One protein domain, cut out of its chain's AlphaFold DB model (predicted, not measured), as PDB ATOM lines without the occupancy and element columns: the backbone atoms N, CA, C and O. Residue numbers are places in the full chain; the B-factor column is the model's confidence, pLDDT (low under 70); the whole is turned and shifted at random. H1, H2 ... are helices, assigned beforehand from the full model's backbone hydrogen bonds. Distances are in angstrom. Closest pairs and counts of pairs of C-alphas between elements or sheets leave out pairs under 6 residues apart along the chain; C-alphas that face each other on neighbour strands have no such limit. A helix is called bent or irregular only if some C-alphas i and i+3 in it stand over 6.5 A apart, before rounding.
ATOM      1  N   VAL A 102     179.584 204.013 245.227       96.25
ATOM      2  CA  VAL A 102     180.379 205.222 244.960       96.25
ATOM      3  C   VAL A 102     180.747 205.391 243.485       96.25
ATOM      4  O   VAL A 102     180.788 206.518 243.008       96.25
ATOM      5  N   TYR A 103     180.923 204.302 242.729       97.06
ATOM      6  CA  TYR A 103     181.201 204.376 241.289       97.06
ATOM      7  C   TYR A 103     179.966 204.772 240.483       97.06
ATOM      8  O   TYR A 103     180.069 205.546 239.535       97.06
ATOM      9  N   ALA A 104     178.784 204.275 240.859       95.44
ATOM     10  CA  ALA A 104     177.534 204.700 240.234       95.44
ATOM     11  C   ALA A 104     177.231 206.174 240.535       95.44
ATOM     12  O   ALA A 104     176.809 206.897 239.634       95.44
ATOM     13  N   LEU A 105     177.488 206.616 241.771       97.25
ATOM     14  CA  LEU A 105     177.403 208.022 242.162       97.25
ATOM     15  C   LEU A 105     178.379 208.870 241.342       97.25
ATOM     16  O   LEU A 105     177.954 209.828 240.708       97.25
ATOM     17  N   ALA A 106     179.659 208.496 241.286       97.94
ATOM     18  CA  ALA A 106     180.665 209.248 240.545       97.94
ATOM     19  C   ALA A 106     180.329 209.340 239.054       97.94
ATOM     20  O   ALA A 106     180.372 210.425 238.485       97.94
ATOM     21  N   LEU A 107     179.916 208.234 238.431       97.88
ATOM     22  CA  LEU A 107     179.549 208.225 237.017       97.88
ATOM     23  C   LEU A 107     178.286 209.046 236.723       97.88
ATOM     24  O   LEU A 107     178.214 209.711 235.690       97.88
ATOM     25  N   TYR A 108     177.295 209.021 237.621       98.06
ATOM     26  CA  TYR A 108     176.134 209.904 237.518       98.06
ATOM     27  C   TYR A 108     176.555 211.373 237.606       98.06
ATOM     28  O   TYR A 108     176.112 212.188 236.800       98.06
ATOM     29  N   THR A 109     177.441 211.706 238.544       98.38
ATOM     30  CA  THR A 109     177.922 213.074 238.718       98.38
ATOM     31  C   THR A 109     178.774 213.546 237.540       98.38
ATOM     32  O   THR A 109     178.562 214.658 237.078       98.38
ATOM     33  N   LEU A 110     179.663 212.708 236.992       98.38
ATOM     34  CA  LEU A 110     180.402 213.020 235.759       98.38
ATOM     35  C   LEU A 110     179.445 213.312 234.605       98.38
ATOM     36  O   LEU A 110     179.600 214.312 233.915       98.38
ATOM     37  N   LYS A 111     178.401 212.490 234.438       98.31
ATOM     38  CA  LYS A 111     177.351 212.767 233.454       98.31
ATOM     39  C   LYS A 111     176.693 214.128 233.708       98.31
ATOM     40  O   LYS A 111     176.480 214.862 232.756       98.31
ATOM     41  N   ASN A 112     176.375 214.462 234.961       98.50
ATOM     42  CA  ASN A 112     175.753 215.745 235.303       98.50
ATOM     43  C   ASN A 112     176.666 216.932 234.965       98.50
ATOM     44  O   ASN A 112     176.181 217.922 234.429       98.50
ATOM     45  N   ILE A 113     177.969 216.830 235.242       98.56
ATOM     46  CA  ILE A 113     178.958 217.856 234.878       98.56
ATOM     47  C   ILE A 113     179.014 218.014 233.354       98.56
ATOM     48  O   ILE A 113     178.868 219.125 232.848       98.56
ATOM     49  N   HIS A 114     179.155 216.902 232.628       98.38
ATOM     50  CA  HIS A 114     179.253 216.897 231.170       98.38
ATOM     51  C   HIS A 114     178.000 217.450 230.485       98.38
ATOM     52  O   HIS A 114     178.103 218.294 229.597       98.38
ATOM     53  N   ASP A 115     176.812 217.000 230.900       98.44
ATOM     54  CA  ASP A 115     175.534 217.466 230.355       98.44
ATOM     55  C   ASP A 115     175.438 219.000 230.445       98.44
ATOM     56  O   ASP A 115     175.196 219.665 229.439       98.44
ATOM     57  N   HIS A 116     175.718 219.578 231.616       98.12
ATOM     58  CA  HIS A 116     175.665 221.028 231.779       98.12
ATOM     59  C   HIS A 116     176.811 221.748 231.058       98.12
ATOM     60  O   HIS A 116     176.620 222.842 230.534       98.12
ATOM     61  N   TRP A 117     177.998 221.140 230.940       97.12
ATOM     62  CA  TRP A 117     179.052 221.696 230.091       97.12
ATOM     63  C   TRP A 117     178.593 221.802 228.631       97.12
ATOM     64  O   TRP A 117     178.878 222.802 227.971       97.12
ATOM     65  N   VAL A 118     177.851 220.812 228.123       97.56
ATOM     66  CA  VAL A 118     177.270 220.849 226.773       97.56
ATOM     67  C   VAL A 118     176.261 221.993 226.631       97.56
ATOM     68  O   VAL A 118     176.313 222.692 225.612       97.56
ATOM     69  N   GLU A 119     175.402 222.199 227.633       96.75
ATOM     70  CA  GLU A 119     174.400 223.279 227.682       96.75
ATOM     71  C   GLU A 119     175.038 224.670 227.737       96.75
ATOM     72  O   GLU A 119     174.614 225.574 227.018       96.75
ATOM     73  N   ASP A 120     176.096 224.829 228.534       96.06
ATOM     74  CA  ASP A 120     176.783 226.107 228.747       96.06
ATOM     75  C   ASP A 120     177.697 226.497 227.573       96.06
ATOM     76  O   ASP A 120     178.087 227.658 227.422       96.06
ATOM     77  N   ASN A 121     178.080 225.537 226.723       95.25
ATOM     78  CA  ASN A 121     179.103 225.742 225.696       95.25
ATOM     79  C   ASN A 121     178.648 225.481 224.246       95.25
ATOM     80  O   ASN A 121     179.464 225.014 223.444       95.25
ATOM     81  N   PRO A 122     177.419 225.822 223.819       95.31
ATOM     82  CA  PRO A 122     176.889 225.384 222.528       95.31
ATOM     83  C   PRO A 122     177.709 225.910 221.340       95.31
ATOM     84  O   PRO A 122     177.873 225.232 220.328       95.31
ATOM     85  N   THR A 123     178.325 227.088 221.474       94.81
ATOM     86  CA  THR A 123     179.160 227.690 220.423       94.81
ATOM     87  C   THR A 123     180.463 226.930 220.161       94.81
ATOM     88  O   THR A 123     181.046 227.085 219.085       94.81
ATOM     89  N   LYS A 124     180.932 226.079 221.093       93.19
ATOM     90  CA  LYS A 124     182.126 225.237 220.886       93.19
ATOM     91  C   LYS A 124     181.914 224.192 219.791       93.19
ATOM     92  O   LYS A 124     182.880 223.858 219.109       93.19
ATOM     93  N   PHE A 125     180.678 223.755 219.559       93.12
ATOM     94  CA  PHE A 125     180.330 222.825 218.483       93.12
ATOM     95  C   PHE A 125     180.556 223.424 217.086       93.12
ATOM     96  O   PHE A 125     180.988 222.745 216.154       93.12
ATOM     97  N   THR A 126     180.282 224.719 216.932       90.19
ATOM     98  CA  THR A 126     180.364 225.425 215.647       90.19
ATOM     99  C   THR A 126     181.727 226.057 215.381       90.19
ATOM    100  O   THR A 126     181.898 226.718 214.359       90.19
ATOM    101  N   LYS A 127     182.700 225.885 216.285       91.75
ATOM    102  CA  LYS A 127     184.030 226.489 216.164       91.75
ATOM    103  C   LYS A 127     184.789 225.961 214.931       91.75
ATOM    104  O   LYS A 127     185.054 224.756 214.867       91.75
ATOM    105  N   PRO A 128     185.174 226.830 213.971       87.00
ATOM    106  CA  PRO A 128     185.835 226.405 212.732       87.00
ATOM    107  C   PRO A 128     187.200 225.736 212.928       87.00
ATOM    108  O   PRO A 128     187.618 224.949 212.087       87.00
ATOM    109  N   ASP A 129     187.890 226.029 214.029       90.88
ATOM    110  CA  ASP A 129     189.209 225.495 214.387       90.88
ATOM    111  C   ASP A 129     189.144 224.134 215.108       90.88
ATOM    112  O   ASP A 129     190.176 223.541 215.429       90.88
ATOM    113  N   ARG A 130     187.936 223.615 215.379       87.75
ATOM    114  CA  ARG A 130     187.723 222.360 216.121       87.75
ATOM    115  C   ARG A 130     186.709 221.390 215.480       87.75
ATOM    116  O   ARG A 130     185.972 220.734 216.222       87.75
ATOM    117  N   PRO A 131     186.653 221.215 214.143       88.19
ATOM    118  CA  PRO A 131     185.662 220.344 213.499       88.19
ATOM    119  C   PRO A 131     185.747 218.880 213.961       88.19
ATOM    120  O   PRO A 131     184.734 218.191 214.001       88.19
ATOM    121  N   GLN A 132     186.935 218.424 214.362       90.56
ATOM    122  CA  GLN A 132     187.231 217.087 214.880       90.56
ATOM    123  C   GLN A 132     186.761 216.840 216.322       90.56
ATOM    124  O   GLN A 132     186.933 215.737 216.829       90.56
ATOM    125  N   LYS A 133     186.227 217.861 217.009       93.69
ATOM    126  CA  LYS A 133     185.814 217.784 218.422       93.69
ATOM    127  C   LYS A 133     184.308 217.951 218.629       93.69
ATOM    128  O   LYS A 133     183.861 218.108 219.760       93.69
ATOM    129  N   LYS A 134     183.515 217.899 217.559       96.00
ATOM    130  CA  LYS A 134     182.053 218.037 217.637       96.00
ATOM    131  C   LYS A 134     181.400 216.921 218.446       96.00
ATOM    132  O   LYS A 134     180.422 217.178 219.141       96.00
ATOM    133  N   TYR A 135     181.988 215.722 218.429       96.38
ATOM    134  CA  TYR A 135     181.557 214.595 219.261       96.38
ATOM    135  C   TYR A 135     181.520 214.911 220.764       96.38
ATOM    136  O   TYR A 135     180.754 214.279 221.475       96.38
ATOM    137  N   GLN A 136     182.283 215.900 221.256       96.94
ATOM    138  CA  GLN A 136     182.263 216.288 222.672       96.94
ATOM    139  C   GLN A 136     180.889 216.825 223.119       96.94
ATOM    140  O   GLN A 136     180.623 216.878 224.309       96.94
ATOM    141  N   HIS A 137     179.996 217.194 222.195       97.81
ATOM    142  CA  HIS A 137     178.618 217.591 222.511       97.81
ATOM    143  C   HIS A 137     177.625 216.417 222.543       97.81
ATOM    144  O   HIS A 137     176.421 216.632 222.624       97.81
ATOM    145  N   LEU A 138     178.099 215.175 222.465       98.06
ATOM    146  CA  LEU A 138     177.270 213.976 222.593       98.06
ATOM    147  C   LEU A 138     177.140 213.540 224.062       98.06
ATOM    148  O   LEU A 138     177.909 214.012 224.899       98.06
ATOM    149  N   PRO A 139     176.212 212.618 224.394       98.31
ATOM    150  CA  PRO A 139     176.156 211.999 225.717       98.31
ATOM    151  C   PRO A 139     177.518 211.471 226.180       98.31
ATOM    152  O   PRO A 139     178.294 210.970 225.367       98.31
ATOM    153  N   ILE A 140     177.779 211.481 227.490       97.69
ATOM    154  CA  ILE A 140     179.065 211.033 228.062       97.69
ATOM    155  C   ILE A 140     179.461 209.602 227.636       97.69
ATOM    156  O   ILE A 140     180.639 209.267 227.549       97.69
ATOM    157  N   GLN A 141     178.491 208.740 227.312       96.88
ATOM    158  CA  GLN A 141     178.738 207.381 226.814       96.88
ATOM    159  C   GLN A 141     179.309 207.332 225.387       96.88
ATOM    160  O   GLN A 141     179.746 206.280 224.939       96.88
ATOM    161  N   MET A 142     179.272 208.445 224.659       97.62
ATOM    162  CA  MET A 142     179.639 208.548 223.248       97.62
ATOM    163  C   MET A 142     180.939 209.335 223.024       97.62
ATOM    164  O   MET A 142     181.397 209.436 221.886       97.62
ATOM    165  N   ILE A 143     181.533 209.900 224.082       96.88
ATOM    166  CA  ILE A 143     182.753 210.723 223.983       96.88
ATOM    167  C   ILE A 143     184.048 209.950 224.258       96.88
ATOM    168  O   ILE A 143     185.125 210.465 223.974       96.88
ATOM    169  N   GLY A 144     183.944 208.714 224.755       95.75
ATOM    170  CA  GLY A 144     185.083 207.889 225.160       95.75
ATOM    171  C   GLY A 144     185.624 208.241 226.550       95.75
ATOM    172  O   GLY A 144     185.436 209.350 227.053       95.75
ATOM    173  N   TRP A 145     186.314 207.283 227.176       96.62
ATOM    174  CA  TRP A 145     186.800 207.426 228.553       96.62
ATOM    175  C   TRP A 145     187.790 208.579 228.727       96.62
ATOM    176  O   TRP A 145     187.689 209.330 229.690       96.62
ATOM    177  N   GLU A 146     188.708 208.756 227.777       95.50
ATOM    178  CA  GLU A 146     189.744 209.790 227.859       95.50
ATOM    179  C   GLU A 146     189.175 211.212 227.889       95.50
ATOM    180  O   GLU A 146     189.763 212.082 228.520       95.50
ATOM    181  N   ASP A 147     188.033 211.448 227.237       95.75
ATOM    182  CA  ASP A 147     187.328 212.727 227.308       95.75
ATOM    183  C   ASP A 147     186.425 212.783 228.560       95.75
ATOM    184  O   ASP A 147     186.424 213.790 229.263       95.75
ATOM    185  N   ALA A 148     185.717 211.697 228.899       96.56
ATOM    186  CA  ALA A 148     184.833 211.639 230.072       96.56
ATOM    187  C   ALA A 148     185.572 211.811 231.411       96.56
ATOM    188  O   ALA A 148     185.038 212.400 232.351       96.56
ATOM    189  N   LYS A 149     186.802 211.303 231.515       96.06
ATOM    190  CA  LYS A 149     187.600 211.384 232.740       96.06
ATOM    191  C   LYS A 149     188.173 212.777 232.995       96.06
ATOM    192  O   LYS A 149     188.592 213.037 234.115       96.06
ATOM    193  N   LEU A 150     188.169 213.682 232.009       94.94
ATOM    194  CA  LEU A 150     188.641 215.060 232.209       94.94
ATOM    195  C   LEU A 150     187.818 215.788 233.279       94.94
ATOM    196  O   LEU A 150     188.369 216.568 234.052       94.94
ATOM    197  N   ASP A 151     186.530 215.466 233.404       96.19
ATOM    198  CA  ASP A 151     185.662 216.044 234.431       96.19
ATOM    199  C   ASP A 151     186.005 215.566 235.859       96.19
ATOM    200  O   ASP A 151     185.562 216.171 236.842       96.19
ATOM    201  N   LEU A 152     186.856 214.538 236.016       96.62
ATOM    202  CA  LEU A 152     187.418 214.161 237.320       96.62
ATOM    203  C   LEU A 152     188.300 215.258 237.914       96.62
ATOM    204  O   LEU A 152     188.447 215.300 239.137       96.62
ATOM    205  N   LEU A 153     188.831 216.170 237.091       96.00
ATOM    206  CA  LEU A 153     189.498 217.373 237.582       96.00
ATOM    207  C   LEU A 153     188.609 218.114 238.588       96.00
ATOM    208  O   LEU A 153     189.098 218.505 239.645       96.00
ATOM    209  N   PHE A 154     187.312 218.243 238.289       97.25
ATOM    210  CA  PHE A 154     186.331 218.925 239.135       97.25
ATOM    211  C   PHE A 154     185.753 218.004 240.214       97.25
ATOM    212  O   PHE A 154     185.562 218.416 241.356       97.25
ATOM    213  N   LEU A 155     185.465 216.746 239.869       97.94
ATOM    214  CA  LEU A 155     184.760 215.836 240.770       97.94
ATOM    215  C   LEU A 155     185.650 215.262 241.881       97.94
ATOM    216  O   LEU A 155     185.208 215.182 243.030       97.94
ATOM    217  N   SER A 156     186.879 214.848 241.567       96.69
ATOM    218  CA  SER A 156     187.721 214.115 242.521       96.69
ATOM    219  C   SER A 156     187.996 214.908 243.802       96.69
ATOM    220  O   SER A 156     187.763 214.350 244.870       96.69
ATOM    221  N   PRO A 157     188.347 216.212 243.767       96.62
ATOM    222  CA  PRO A 157     188.549 216.978 245.001       96.62
ATOM    223  C   PRO A 157     187.309 217.057 245.899       96.62
ATOM    224  O   PRO A 157     187.432 217.110 247.124       96.62
ATOM    225  N   ILE A 158     186.107 217.040 245.312       98.12
ATOM    226  CA  ILE A 158     184.858 216.993 246.077       98.12
ATOM    227  C   ILE A 158     184.732 215.628 246.761       98.12
ATOM    228  O   ILE A 158     184.505 215.576 247.967       98.12
ATOM    229  N   LEU A 159     184.919 214.528 246.027       97.44
ATOM    230  CA  LEU A 159     184.838 213.167 246.571       97.44
ATOM    231  C   LEU A 159     185.897 212.902 247.650       97.44
ATOM    232  O   LEU A 159     185.557 212.387 248.719       97.44
ATOM    233  N   ASP A 160     187.133 213.347 247.433       96.50
ATOM    234  CA  ASP A 160     188.234 213.241 248.393       96.50
ATOM    235  C   ASP A 160     187.887 213.961 249.706       96.50
ATOM    236  O   ASP A 160     188.125 213.444 250.802       96.50
ATOM    237  N   SER A 161     187.245 215.134 249.619       95.88
ATOM    238  CA  SER A 161     186.785 215.883 250.798       95.88
ATOM    239  C   SER A 161     185.696 215.154 251.595       95.88
ATOM    240  O   SER A 161     185.570 215.353 252.804       95.88
ATOM    241  N   LEU A 162     184.962 214.253 250.935       96.75
ATOM    242  CA  LEU A 162     183.977 213.356 251.535       96.75
ATOM    243  C   LEU A 162     184.586 212.003 251.944       96.75
ATOM    244  O   LEU A 162     183.861 211.107 252.369       96.75
ATOM    245  N   GLY A 163     185.911 211.842 251.855       94.81
ATOM    246  CA  GLY A 163     186.608 210.603 252.200       94.81
ATOM    247  C   GLY A 163     186.385 209.464 251.203       94.81
ATOM    248  O   GLY A 163     186.526 208.302 251.582       94.81
ATOM    249  N   VAL A 164     186.013 209.779 249.961       94.56
ATOM    250  CA  VAL A 164     185.867 208.812 248.872       94.56
ATOM    251  C   VAL A 164     187.077 208.919 247.955       94.56
ATOM    252  O   VAL A 164     187.142 209.812 247.119       94.56
ATOM    253  N   GLU A 165     188.003 207.976 248.090       89.00
ATOM    254  CA  GLU A 165     189.137 207.846 247.178       89.00
ATOM    255  C   GLU A 165     188.704 207.075 245.923       89.00
ATOM    256  O   GLU A 165     188.240 205.932 245.999       89.00
ATOM    257  N   MET A 166     188.811 207.716 244.757       91.44
ATOM    258  CA  MET A 166     188.351 207.131 243.502       91.44
ATOM    259  C   MET A 166     189.432 206.266 242.855       91.44
ATOM    260  O   MET A 166     190.482 206.757 242.448       91.44
ATOM    261  N   ASN A 167     189.140 204.980 242.660       95.06
ATOM    262  CA  ASN A 167     189.961 204.128 241.808       95.06
ATOM    263  C   ASN A 167     189.557 204.326 240.336       95.06
ATOM    264  O   ASN A 167     188.499 203.856 239.910       95.06
ATOM    265  N   GLU A 168     190.403 205.012 239.563       94.44
ATOM    266  CA  GLU A 168     190.135 205.339 238.154       94.44
ATOM    267  C   GLU A 168     189.897 204.088 237.294       94.44
ATOM    268  O   GLU A 168     188.977 204.076 236.480       94.44
ATOM    269  N   ILE A 169     190.651 203.004 237.517       95.62
ATOM    270  CA  ILE A 169     190.504 201.746 236.766       95.62
ATOM    271  C   ILE A 169     189.118 201.139 237.015       95.62
ATOM    272  O   ILE A 169     188.423 200.740 236.080       95.62
ATOM    273  N   ALA A 170     188.688 201.080 238.274       96.38
ATOM    274  CA  ALA A 170     187.372 200.557 238.622       96.38
ATOM    275  C   ALA A 170     186.240 201.447 238.080       96.38
ATOM    276  O   ALA A 170     185.239 200.927 237.581       96.38
ATOM    277  N   LEU A 171     186.408 202.775 238.117       97.44
ATOM    278  CA  LEU A 171     185.448 203.710 237.532       97.44
ATOM    279  C   LEU A 171     185.364 203.558 236.007       97.44
ATOM    280  O   LEU A 171     184.255 203.525 235.472       97.44
ATOM    281  N   HIS A 172     186.499 203.386 235.323       96.75
ATOM    282  CA  HIS A 172     186.553 203.129 233.883       96.75
ATOM    283  C   HIS A 172     185.788 201.851 233.519       96.75
ATOM    284  O   HIS A 172     184.953 201.867 232.618       96.75
ATOM    285  N   LEU A 173     185.953 200.760 234.274       95.50
ATOM    286  CA  LEU A 173     185.185 199.527 234.050       95.50
ATOM    287  C   LEU A 173     183.667 199.737 234.199       95.50
ATOM    288  O   LEU A 173     182.877 199.169 233.439       95.50
ATOM    289  N   VAL A 174     183.238 200.563 235.160       96.25
ATOM    290  CA  VAL A 174     181.818 200.924 235.320       96.25
ATOM    291  C   VAL A 174     181.340 201.797 234.155       96.25
ATOM    292  O   VAL A 174     180.234 201.578 233.652       96.25
ATOM    293  N   TYR A 175     182.167 202.739 233.693       97.12
ATOM    294  CA  TYR A 175     181.905 203.561 232.512       97.12
ATOM    295  C   TYR A 175     181.702 202.697 231.260       97.12
ATOM    296  O   TYR A 175     180.648 202.793 230.634       97.12
ATOM    297  N   GLU A 176     182.625 201.782 230.949       95.44
ATOM    298  CA  GLU A 176     182.543 200.891 229.779       95.44
ATOM    299  C   GLU A 176     181.276 200.028 229.802       95.44
ATOM    300  O   GLU A 176     180.579 199.872 228.794       95.44
ATOM    301  N   LYS A 177     180.894 199.528 230.986       95.00
ATOM    302  CA  LYS A 177     179.618 198.824 231.153       95.00
ATOM    303  C   LYS A 177     178.429 199.720 230.787       95.00
ATOM    304  O   LYS A 177     177.498 199.259 230.127       95.00
ATOM    305  N   LYS A 178     178.441 200.996 231.186       95.88
ATOM    306  CA  LYS A 178     177.380 201.952 230.831       95.88
ATOM    307  C   LYS A 178     177.394 202.357 229.364       95.88
ATOM    308  O   LYS A 178     176.308 202.552 228.820       95.88
ATOM    309  N   VAL A 179     178.559 202.430 228.723       95.88
ATOM    310  CA  VAL A 179     178.671 202.611 227.269       95.88
ATOM    311  C   VAL A 179     177.986 201.450 226.557       95.88
ATOM    312  O   VAL A 179     177.056 201.680 225.786       95.88
ATOM    313  N   LYS A 180     178.337 200.203 226.899       94.12
ATOM    314  CA  LYS A 180     177.678 199.006 226.350       94.12
ATOM    315  C   LYS A 180     176.156 199.077 226.494       94.12
ATOM    316  O   LYS A 180     175.439 199.026 225.497       94.12
ATOM    317  N   GLU A 181     175.672 199.241 227.726       95.19
ATOM    318  CA  GLU A 181     174.234 199.299 228.017       95.19
ATOM    319  C   GLU A 181     173.539 200.436 227.251       95.19
ATOM    320  O   GLU A 181     172.364 200.332 226.901       95.19
ATOM    321  N   PHE A 182     174.217 201.565 227.031       97.00
ATOM    322  CA  PHE A 182     173.673 202.694 226.280       97.00
ATOM    323  C   PHE A 182     173.533 202.375 224.789       97.00
ATOM    324  O   PHE A 182     172.456 202.587 224.231       97.00
ATOM    325  N   TYR A 183     174.570 201.829 224.155       96.44
ATOM    326  CA  TYR A 183     174.535 201.483 222.733       96.44
ATOM    327  C   TYR A 183     173.521 200.369 222.436       96.44
ATOM    328  O   TYR A 183     172.769 200.469 221.465       96.44
ATOM    329  N   GLU A 184     173.435 199.352 223.299       95.75
ATOM    330  CA  GLU A 184     172.452 198.265 223.181       95.75
ATOM    331  C   GLU A 184     171.013 198.783 223.300       95.75
ATOM    332  O   GLU A 184     170.184 198.513 222.429       95.75
ATOM    333  N   ARG A 185     170.711 199.583 224.334       96.44
ATOM    334  CA  ARG A 185     169.354 200.120 224.559       96.44
ATOM    335  C   ARG A 185     168.874 201.045 223.446       96.44
ATOM    336  O   ARG A 185     167.678 201.091 223.182       96.44
ATOM    337  N   ASN A 186     169.787 201.765 222.797       96.88
ATOM    338  CA  ASN A 186     169.455 202.624 221.660       96.88
ATOM    339  C   ASN A 186     169.466 201.876 220.313       96.88
ATOM    340  O   ASN A 186     169.183 202.469 219.272       96.88
ATOM    341  N   GLY A 187     169.789 200.576 220.305       96.56
ATOM    342  CA  GLY A 187     169.876 199.780 219.082       96.56
ATOM    343  C   GLY A 187     170.971 200.259 218.126       96.56
ATOM    344  O   GLY A 187     170.833 200.076 216.913       96.56
ATOM    345  N   PHE A 188     172.021 200.892 218.661       97.12
ATOM    346  CA  PHE A 188     173.170 201.422 217.920       97.12
ATOM    347  C   PHE A 188     174.208 200.369 217.575       97.12
ATOM    348  O   PHE A 188     175.170 200.683 216.887       97.12
ATOM    349  N   VAL A 189     174.021 199.141 218.045       95.56
ATOM    350  CA  VAL A 189     174.896 198.018 217.734       95.56
ATOM    351  C   VAL A 189     174.126 196.883 217.079       95.56
ATOM    352  O   VAL A 189     172.923 196.707 217.296       95.56
ATOM    353  N   THR A 190     174.826 196.121 216.253       92.62
ATOM    354  CA  THR A 190     174.383 194.828 215.735       92.62
ATOM    355  C   THR A 190     174.395 193.761 216.846       92.62
ATOM    356  O   THR A 190     174.988 193.979 217.907       92.62
ATOM    357  N   PRO A 191     173.780 192.577 216.635       88.69
ATOM    358  CA  PRO A 191     173.841 191.478 217.606       88.69
ATOM    359  C   PRO A 191     175.263 191.000 217.950       88.69
ATOM    360  O   PRO A 191     175.479 190.471 219.036       88.69
ATOM    361  N   ASP A 192     176.227 191.181 217.045       87.38
ATOM    362  CA  ASP A 192     177.651 190.886 217.249       87.38
ATOM    363  C   ASP A 192     178.452 192.071 217.825       87.38
ATOM    364  O   ASP A 192     179.663 191.960 218.011       87.38
ATOM    365  N   GLY A 193     177.788 193.180 218.173       85.62
ATOM    366  CA  GLY A 193     178.378 194.298 218.912       85.62
ATOM    367  C   GLY A 193     179.067 195.367 218.059       85.62
ATOM    368  O   GLY A 193     179.764 196.215 218.619       85.62
ATOM    369  N   GLN A 194     178.884 195.360 216.735       91.12
ATOM    370  CA  GLN A 194     179.422 196.389 215.836       91.12
ATOM    371  C   GLN A 194     178.528 197.628 215.833       91.12
ATOM    372  O   GLN A 194     177.304 197.499 215.811       91.12
ATOM    373  N   ILE A 195     179.117 198.828 215.826       93.38
ATOM    374  CA  ILE A 195     178.353 200.082 215.753       93.38
ATOM    375  C   ILE A 195     177.684 200.204 214.383       93.38
ATOM    376  O   ILE A 195     178.299 199.998 213.344       93.38
ATOM    377  N   ILE A 196     176.410 200.584 214.395       96.00
ATOM    378  CA  ILE A 196     175.625 200.925 213.212       96.00
ATOM    379  C   ILE A 196     175.661 202.449 213.073       96.00
ATOM    380  O   ILE A 196     174.791 203.154 213.602       96.00
ATOM    381  N   THR A 197     176.688 202.964 212.394       95.44
ATOM    382  CA  THR A 197     176.974 204.404 212.279       95.44
ATOM    383  C   THR A 197     175.765 205.197 211.770       95.44
ATOM    384  O   THR A 197     175.504 206.296 212.256       95.44
ATOM    385  N   GLU A 198     174.962 204.645 210.856       96.94
ATOM    386  CA  GLU A 198     173.769 205.308 210.317       96.94
ATOM    387  C   GLU A 198     172.693 205.529 211.385       96.94
ATOM    388  O   GLU A 198     172.038 206.575 211.400       96.94
ATOM    389  N   LYS A 199     172.509 204.574 212.309       97.81
ATOM    390  CA  LYS A 199     171.550 204.718 213.416       97.81
ATOM    391  C   LYS A 199     172.027 205.738 214.438       97.81
ATOM    392  O   LYS A 199     171.216 206.535 214.909       97.81
ATOM    393  N   VAL A 200     173.326 205.738 214.736       98.06
ATOM    394  CA  VAL A 200     173.949 206.744 215.603       98.06
ATOM    395  C   VAL A 200     173.768 208.137 214.999       98.06
ATOM    396  O   VAL A 200     173.230 209.026 215.653       98.06
ATOM    397  N   ALA A 201     174.115 208.316 213.724       98.31
ATOM    398  CA  ALA A 201     173.929 209.573 213.006       98.31
ATOM    399  C   ALA A 201     172.455 210.011 212.966       98.31
ATOM    400  O   ALA A 201     172.150 211.174 213.219       98.31
ATOM    401  N   SER A 202     171.526 209.077 212.739       98.38
ATOM    402  CA  SER A 202     170.087 209.374 212.742       98.38
ATOM    403  C   SER A 202     169.601 209.861 214.106       98.38
ATOM    404  O   SER A 202     168.679 210.666 214.168       98.38
ATOM    405  N   ALA A 203     170.190 209.378 215.202       98.19
ATOM    406  CA  ALA A 203     169.880 209.858 216.542       98.19
ATOM    407  C   ALA A 203     170.496 211.239 216.804       98.19
ATOM    408  O   ALA A 203     169.801 212.129 217.278       98.19
ATOM    409  N   ILE A 204     171.756 211.451 216.412       98.12
ATOM    410  CA  ILE A 204     172.440 212.750 216.519       98.12
ATOM    411  C   ILE A 204     171.671 213.847 215.773       98.12
ATOM    412  O   ILE A 204     171.504 214.947 216.295       98.12
ATOM    413  N   ALA A 205     171.140 213.542 214.586       97.56
ATOM    414  CA  ALA A 205     170.341 214.473 213.790       97.56
ATOM    415  C   ALA A 205     169.032 214.914 214.478       97.56
ATOM    416  O   ALA A 205     168.470 215.942 214.113       97.56
ATOM    417  N   LYS A 206     168.552 214.174 215.488       97.19
ATOM    418  CA  LYS A 206     167.374 214.556 216.287       97.19
ATOM    419  C   LYS A 206     167.688 215.605 217.361       97.19
ATOM    420  O   LYS A 206     166.770 216.083 218.027       97.19
ATOM    421  N   GLY A 207     168.962 215.955 217.560       97.44
ATOM    422  CA  GLY A 207     169.379 216.987 218.511       97.44
ATOM    423  C   GLY A 207     168.820 216.747 219.914       97.44
ATOM    424  O   GLY A 207     168.954 215.653 220.468       97.44
ATOM    425  N   LYS A 208     168.138 217.758 220.463       97.50
ATOM    426  CA  LYS A 208     167.560 217.741 221.819       97.50
ATOM    427  C   LYS A 208     166.578 216.600 222.096       97.50
ATOM    428  O   LYS A 208     166.410 216.210 223.246       97.50
ATOM    429  N   GLU A 209     165.920 216.055 221.071       97.56
ATOM    430  CA  GLU A 209     165.005 214.919 221.255       97.56
ATOM    431  C   GLU A 209     165.758 213.629 221.594       97.56
ATOM    432  O   GLU A 209     165.228 212.760 222.283       97.56
ATOM    433  N   PHE A 210     166.996 213.499 221.115       97.94
ATOM    434  CA  PHE A 210     167.876 212.386 221.456       97.94
ATOM    435  C   PHE A 210     168.720 212.689 222.699       97.94
ATOM    436  O   PHE A 210     168.835 211.843 223.587       97.94
ATOM    437  N   TYR A 211     169.297 213.889 222.771       98.25
ATOM    438  CA  TYR A 211     170.155 214.314 223.870       98.25
ATOM    439  C   TYR A 211     169.732 215.708 224.364       98.25
ATOM    440  O   TYR A 211     170.134 216.706 223.764       98.25
ATOM    441  N   PRO A 212     168.918 215.792 225.438       97.81
ATOM    442  CA  PRO A 212     168.288 217.038 225.895       97.81
ATOM    443  C   PRO A 212     169.207 218.250 226.130       97.81
ATOM    444  O   PRO A 212     168.751 219.348 225.822       97.81
ATOM    445  N   PRO A 213     170.472 218.089 226.578       97.88
ATOM    446  CA  PRO A 213     171.451 219.182 226.683       97.88
ATOM    447  C   PRO A 213     171.739 219.958 225.390       97.88
ATOM    448  O   PRO A 213     172.372 221.016 225.405       97.88
ATOM    449  N   LEU A 214     171.334 219.427 224.235       97.62
ATOM    450  CA  LEU A 214     171.514 220.107 222.963       97.62
ATOM    451  C   LEU A 214     170.520 221.258 222.771       97.62
ATOM    452  O   LEU A 214     169.337 221.200 223.094       97.62
ATOM    453  N   THR A 215     171.022 222.293 222.120       95.50
ATOM    454  CA  THR A 215     170.305 223.450 221.590       95.50
ATOM    455  C   THR A 215     170.332 223.399 220.061       95.50
ATOM    456  O   THR A 215     170.994 222.552 219.456       95.50
ATOM    457  N   GLU A 216     169.669 224.346 219.401       92.56
ATOM    458  CA  GLU A 216     169.747 224.486 217.941       92.56
ATOM    459  C   GLU A 216     171.178 224.775 217.441       92.56
ATOM    460  O   GLU A 216     171.521 224.423 216.316       92.56
ATOM    461  N   VAL A 217     172.038 225.374 218.275       95.50
ATOM    462  CA  VAL A 217     173.401 225.784 217.894       95.50
ATOM    463  C   VAL A 217     174.377 224.603 217.852       95.50
ATOM    464  O   VAL A 217     175.217 224.531 216.958       95.50
ATOM    465  N   ASN A 218     174.278 223.682 218.811       95.62
ATOM    466  CA  ASN A 218     175.135 222.495 218.939       95.62
ATOM    467  C   ASN A 218     174.459 221.206 218.444       95.62
ATOM    468  O   ASN A 218     174.870 220.110 218.814       95.62
ATOM    469  N   THR A 219     173.449 221.333 217.583       96.12
ATOM    470  CA  THR A 219     172.840 220.211 216.861       96.12
ATOM    471  C   THR A 219     173.424 220.119 215.449       96.12
ATOM    472  O   THR A 219     173.717 221.137 214.820       96.12
ATOM    473  N   ALA A 220     173.601 218.895 214.943       95.94
ATOM    474  CA  ALA A 220     174.039 218.673 213.568       95.94
ATOM    475  C   ALA A 220     173.029 219.270 212.570       95.94
ATOM    476  O   ALA A 220     171.832 219.003 212.659       95.94
ATOM    477  N   LYS A 221     173.509 220.064 211.612       94.31
ATOM    478  CA  LYS A 221     172.664 220.814 210.667       94.31
ATOM    479  C   LYS A 221     172.049 219.948 209.577       94.31
ATOM    480  O   LYS A 221     170.999 220.283 209.034       94.31
ATOM    481  N   ASP A 222     172.726 218.864 209.231       95.88
ATOM    482  CA  ASP A 222     172.293 217.914 208.224       95.88
ATOM    483  C   ASP A 222     172.848 216.516 208.522       95.88
ATOM    484  O   ASP A 222     173.632 216.299 209.453       95.88
ATOM    485  N   MET A 223     172.431 215.546 207.711       97.44
ATOM    486  CA  MET A 223     172.841 214.157 207.884       97.44
ATOM    487  C   MET A 223     174.331 213.931 207.582       97.44
ATOM    488  O   MET A 223     174.933 213.020 208.145       97.44
ATOM    489  N   THR A 224     174.956 214.759 206.741       97.12
ATOM    490  CA  THR A 224     176.398 214.669 206.462       97.12
ATOM    491  C   THR A 224     177.195 215.022 207.712       97.12
ATOM    492  O   THR A 224     178.110 214.291 208.099       97.12
ATOM    493  N   GLU A 225     176.814 216.106 208.389       96.75
ATOM    494  CA  GLU A 225     177.392 216.501 209.668       96.75
ATOM    495  C   GLU A 225     177.113 215.453 210.749       96.75
ATOM    496  O   GLU A 225     178.034 215.057 211.461       96.75
ATOM    497  N   ALA A 226     175.888 214.926 210.826       98.12
ATOM    498  CA  ALA A 226     175.543 213.890 211.796       98.12
ATOM    499  C   ALA A 226     176.368 212.601 211.605       98.12
ATOM    500  O   ALA A 226     176.852 212.035 212.585       98.12
ATOM    501  N   ILE A 227     176.597 212.162 210.360       98.12
ATOM    502  CA  ILE A 227     177.467 211.015 210.040       98.12
ATOM    503  C   ILE A 227     178.914 211.299 210.439       98.12
ATOM    504  O   ILE A 227     179.589 210.433 210.995       98.12
ATOM    505  N   MET A 228     179.406 212.507 210.166       97.25
ATOM    506  CA  MET A 228     180.757 212.908 210.544       97.25
ATOM    507  C   MET A 228     180.942 212.879 212.069       97.25
ATOM    508  O   MET A 228     181.915 212.299 212.552       97.25
ATOM    509  N   VAL A 229     179.982 213.411 212.829       97.44
ATOM    510  CA  VAL A 229     179.997 213.384 214.299       97.44
ATOM    511  C   VAL A 229     179.860 211.953 214.838       97.44
ATOM    512  O   VAL A 229     180.572 211.586 215.771       97.44
ATOM    513  N   ALA A 230     179.025 211.111 214.219       97.56
ATOM    514  CA  ALA A 230     178.901 209.695 214.573       97.56
ATOM    515  C   ALA A 230     180.232 208.944 214.416       97.56
ATOM    516  O   ALA A 230     180.638 208.229 215.326       97.56
ATOM    517  N   LYS A 231     180.954 209.157 213.309       96.19
ATOM    518  CA  LYS A 231     182.274 208.544 213.075       96.19
ATOM    519  C   LYS A 231     183.333 209.022 214.068       96.19
ATOM    520  O   LYS A 231     184.187 208.244 214.478       96.19
ATOM    521  N   GLN A 232     183.287 210.295 214.464       95.69
ATOM    522  CA  GLN A 232     184.166 210.810 215.520       95.69
ATOM    523  C   GLN A 232     183.895 210.124 216.860       95.69
ATOM    524  O   GLN A 232     184.839 209.736 217.540       95.69
ATOM    525  N   SER A 233     182.620 209.968 217.220       95.38
ATOM    526  CA  SER A 233     182.202 209.248 218.425       95.38
ATOM    527  C   SER A 233     182.636 207.785 218.392       95.38
ATOM    528  O   SER A 233     183.235 207.302 219.345       95.38
ATOM    529  N   GLU A 234     182.418 207.104 217.268       93.69
ATOM    530  CA  GLU A 234     182.826 205.715 217.063       93.69
ATOM    531  C   GLU A 234     184.336 205.523 217.263       93.69
ATOM    532  O   GLU A 234     184.749 204.598 217.953       93.69
ATOM    533  N   ALA A 235     185.163 206.445 216.761       92.50
ATOM    534  CA  ALA A 235     186.613 206.412 216.967       92.50
ATOM    535  C   ALA A 235     187.045 206.615 218.434       92.50
ATOM    536  O   ALA A 235     188.203 206.368 218.776       92.50
ATOM    537  N   LYS A 236     186.142 207.107 219.290       90.50
ATOM    538  CA  LYS A 236     186.378 207.380 220.714       90.50
ATOM    539  C   LYS A 236     185.835 206.295 221.619       90.50
ATOM    540  O   LYS A 236     186.370 206.069 222.702       90.50
ATOM    541  N   THR A 237     184.777 205.629 221.186       82.62
ATOM    542  CA  THR A 237     184.235 204.478 221.881       82.62
ATOM    543  C   THR A 237     185.021 203.241 221.496       82.62
ATOM    544  O   THR A 237     185.019 202.819 220.344       82.62
ATOM    545  N   THR A 238     185.682 202.626 222.468       64.12
ATOM    546  CA  THR A 238     186.304 201.317 222.299       64.12
ATOM    547  C   THR A 238     185.212 200.274 222.068       64.12
ATOM    548  O   THR A 238     184.703 199.669 223.006       64.12
ATOM    549  N   THR A 239     184.804 200.037 220.821       53.00
ATOM    550  CA  THR A 239     183.925 198.904 220.530       53.00
ATOM    551  C   THR A 239     184.708 197.635 220.292       53.00
ATOM    552  O   THR A 239     185.491 197.543 219.350       53.00
TER     553      THR A 239
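Overview. This is residues 102 to 239 of the 247 residues of an uncharacterized protein of Clostridiales bacterium (UniProt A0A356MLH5). Two groups of three helices make the two ends of the domain: the longer H1, H3 and H4 form one, crossing at steep angles with H1 against both others, and the shorter H2, H5 and H6 form the other. In the second group H6 sits between H2 and H5, and H2 also comes close to H1 and H3. The printed part has 138 residues, 81 of them in six named helices, H1 to H6 in chain order; there is no named strand, and the class is all helix. The whole is compact, with a radius of gyration of the C-alphas of 15.1 A and spans of 47 by 37 by 25 A.

Arrangement. H1, residues 102 to 120, is the longest helix. With its residues 106 to 114 alone it touches H3, residues 145 to 161, at a steep tilt of 66 degrees, opposite ways; the closest C-alphas, of Leu 110 and Asp 151, are 6.2 A apart. With residues 103 to 107 alone H1 touches H4, residues 168 to 185, at a steep tilt of 67 degrees, the same way; the C-alphas of Tyr 103 and Leu 171 are closest, at 5.7 A. H3 and H4 only just touch, with 3 pairs of C-alphas within 8 A, the closest being Trp 145 and His 172 at 6.9 A. H2, residues 131 to 137, is close to H1 but not clearly touching; the closest C-alphas, of Val 118 and His 137, are 5.5 A apart. H2 touches H6, residues 223 to 234, about perpendicular at 76 degrees, with Tyr 135 and Val 229 closest, their C-alphas 5.3 A apart. H6 touches H5, residues 197 to 204, only just about perpendicular at 71 degrees, with the C-alphas of Ala 201 and Ala 226 closest, at 4.8 A. H4 and H5 are apart. The helix packing is mostly crossed: of five touching pairs, 0 are at a shallow tilt. In H1, H4, H5 and H6 every O i to N i+4 pair is within hydrogen-bond range; in H2 it is 0 of 3, with 2 of 4 O i to N i+3 pairs, and in H3 6 of 13, with 9 of 14.

Along the chain. H1 is 26.7 A long, from C-alpha 102 at (180.379, 205.222, 244.960). H4 is 25.4 A long and H3 23.8 A, with a kink of 51 degrees near residue 152. H2 is irregular, C-alphas 132 and 135 being 7.6 A apart, and H3 only just, C-alphas 154 and 157 being 6.6 A apart. H2 measures 11.8 A, H5 10.4 A and H6 16.0 A, ending at C-alpha 234 at (182.826, 205.715, 217.063).

Size, cuts and confidence. The two C-alphas farthest apart, of Gly 163 and Thr 224, are 47.0 A apart. The links H4 to H5, 11 residues, and H5 to H6, 18 residues, 205 to 222, are long. The printed part has no cut; its mean pLDDT is 95.1, and residues 238 to 239 are under 70.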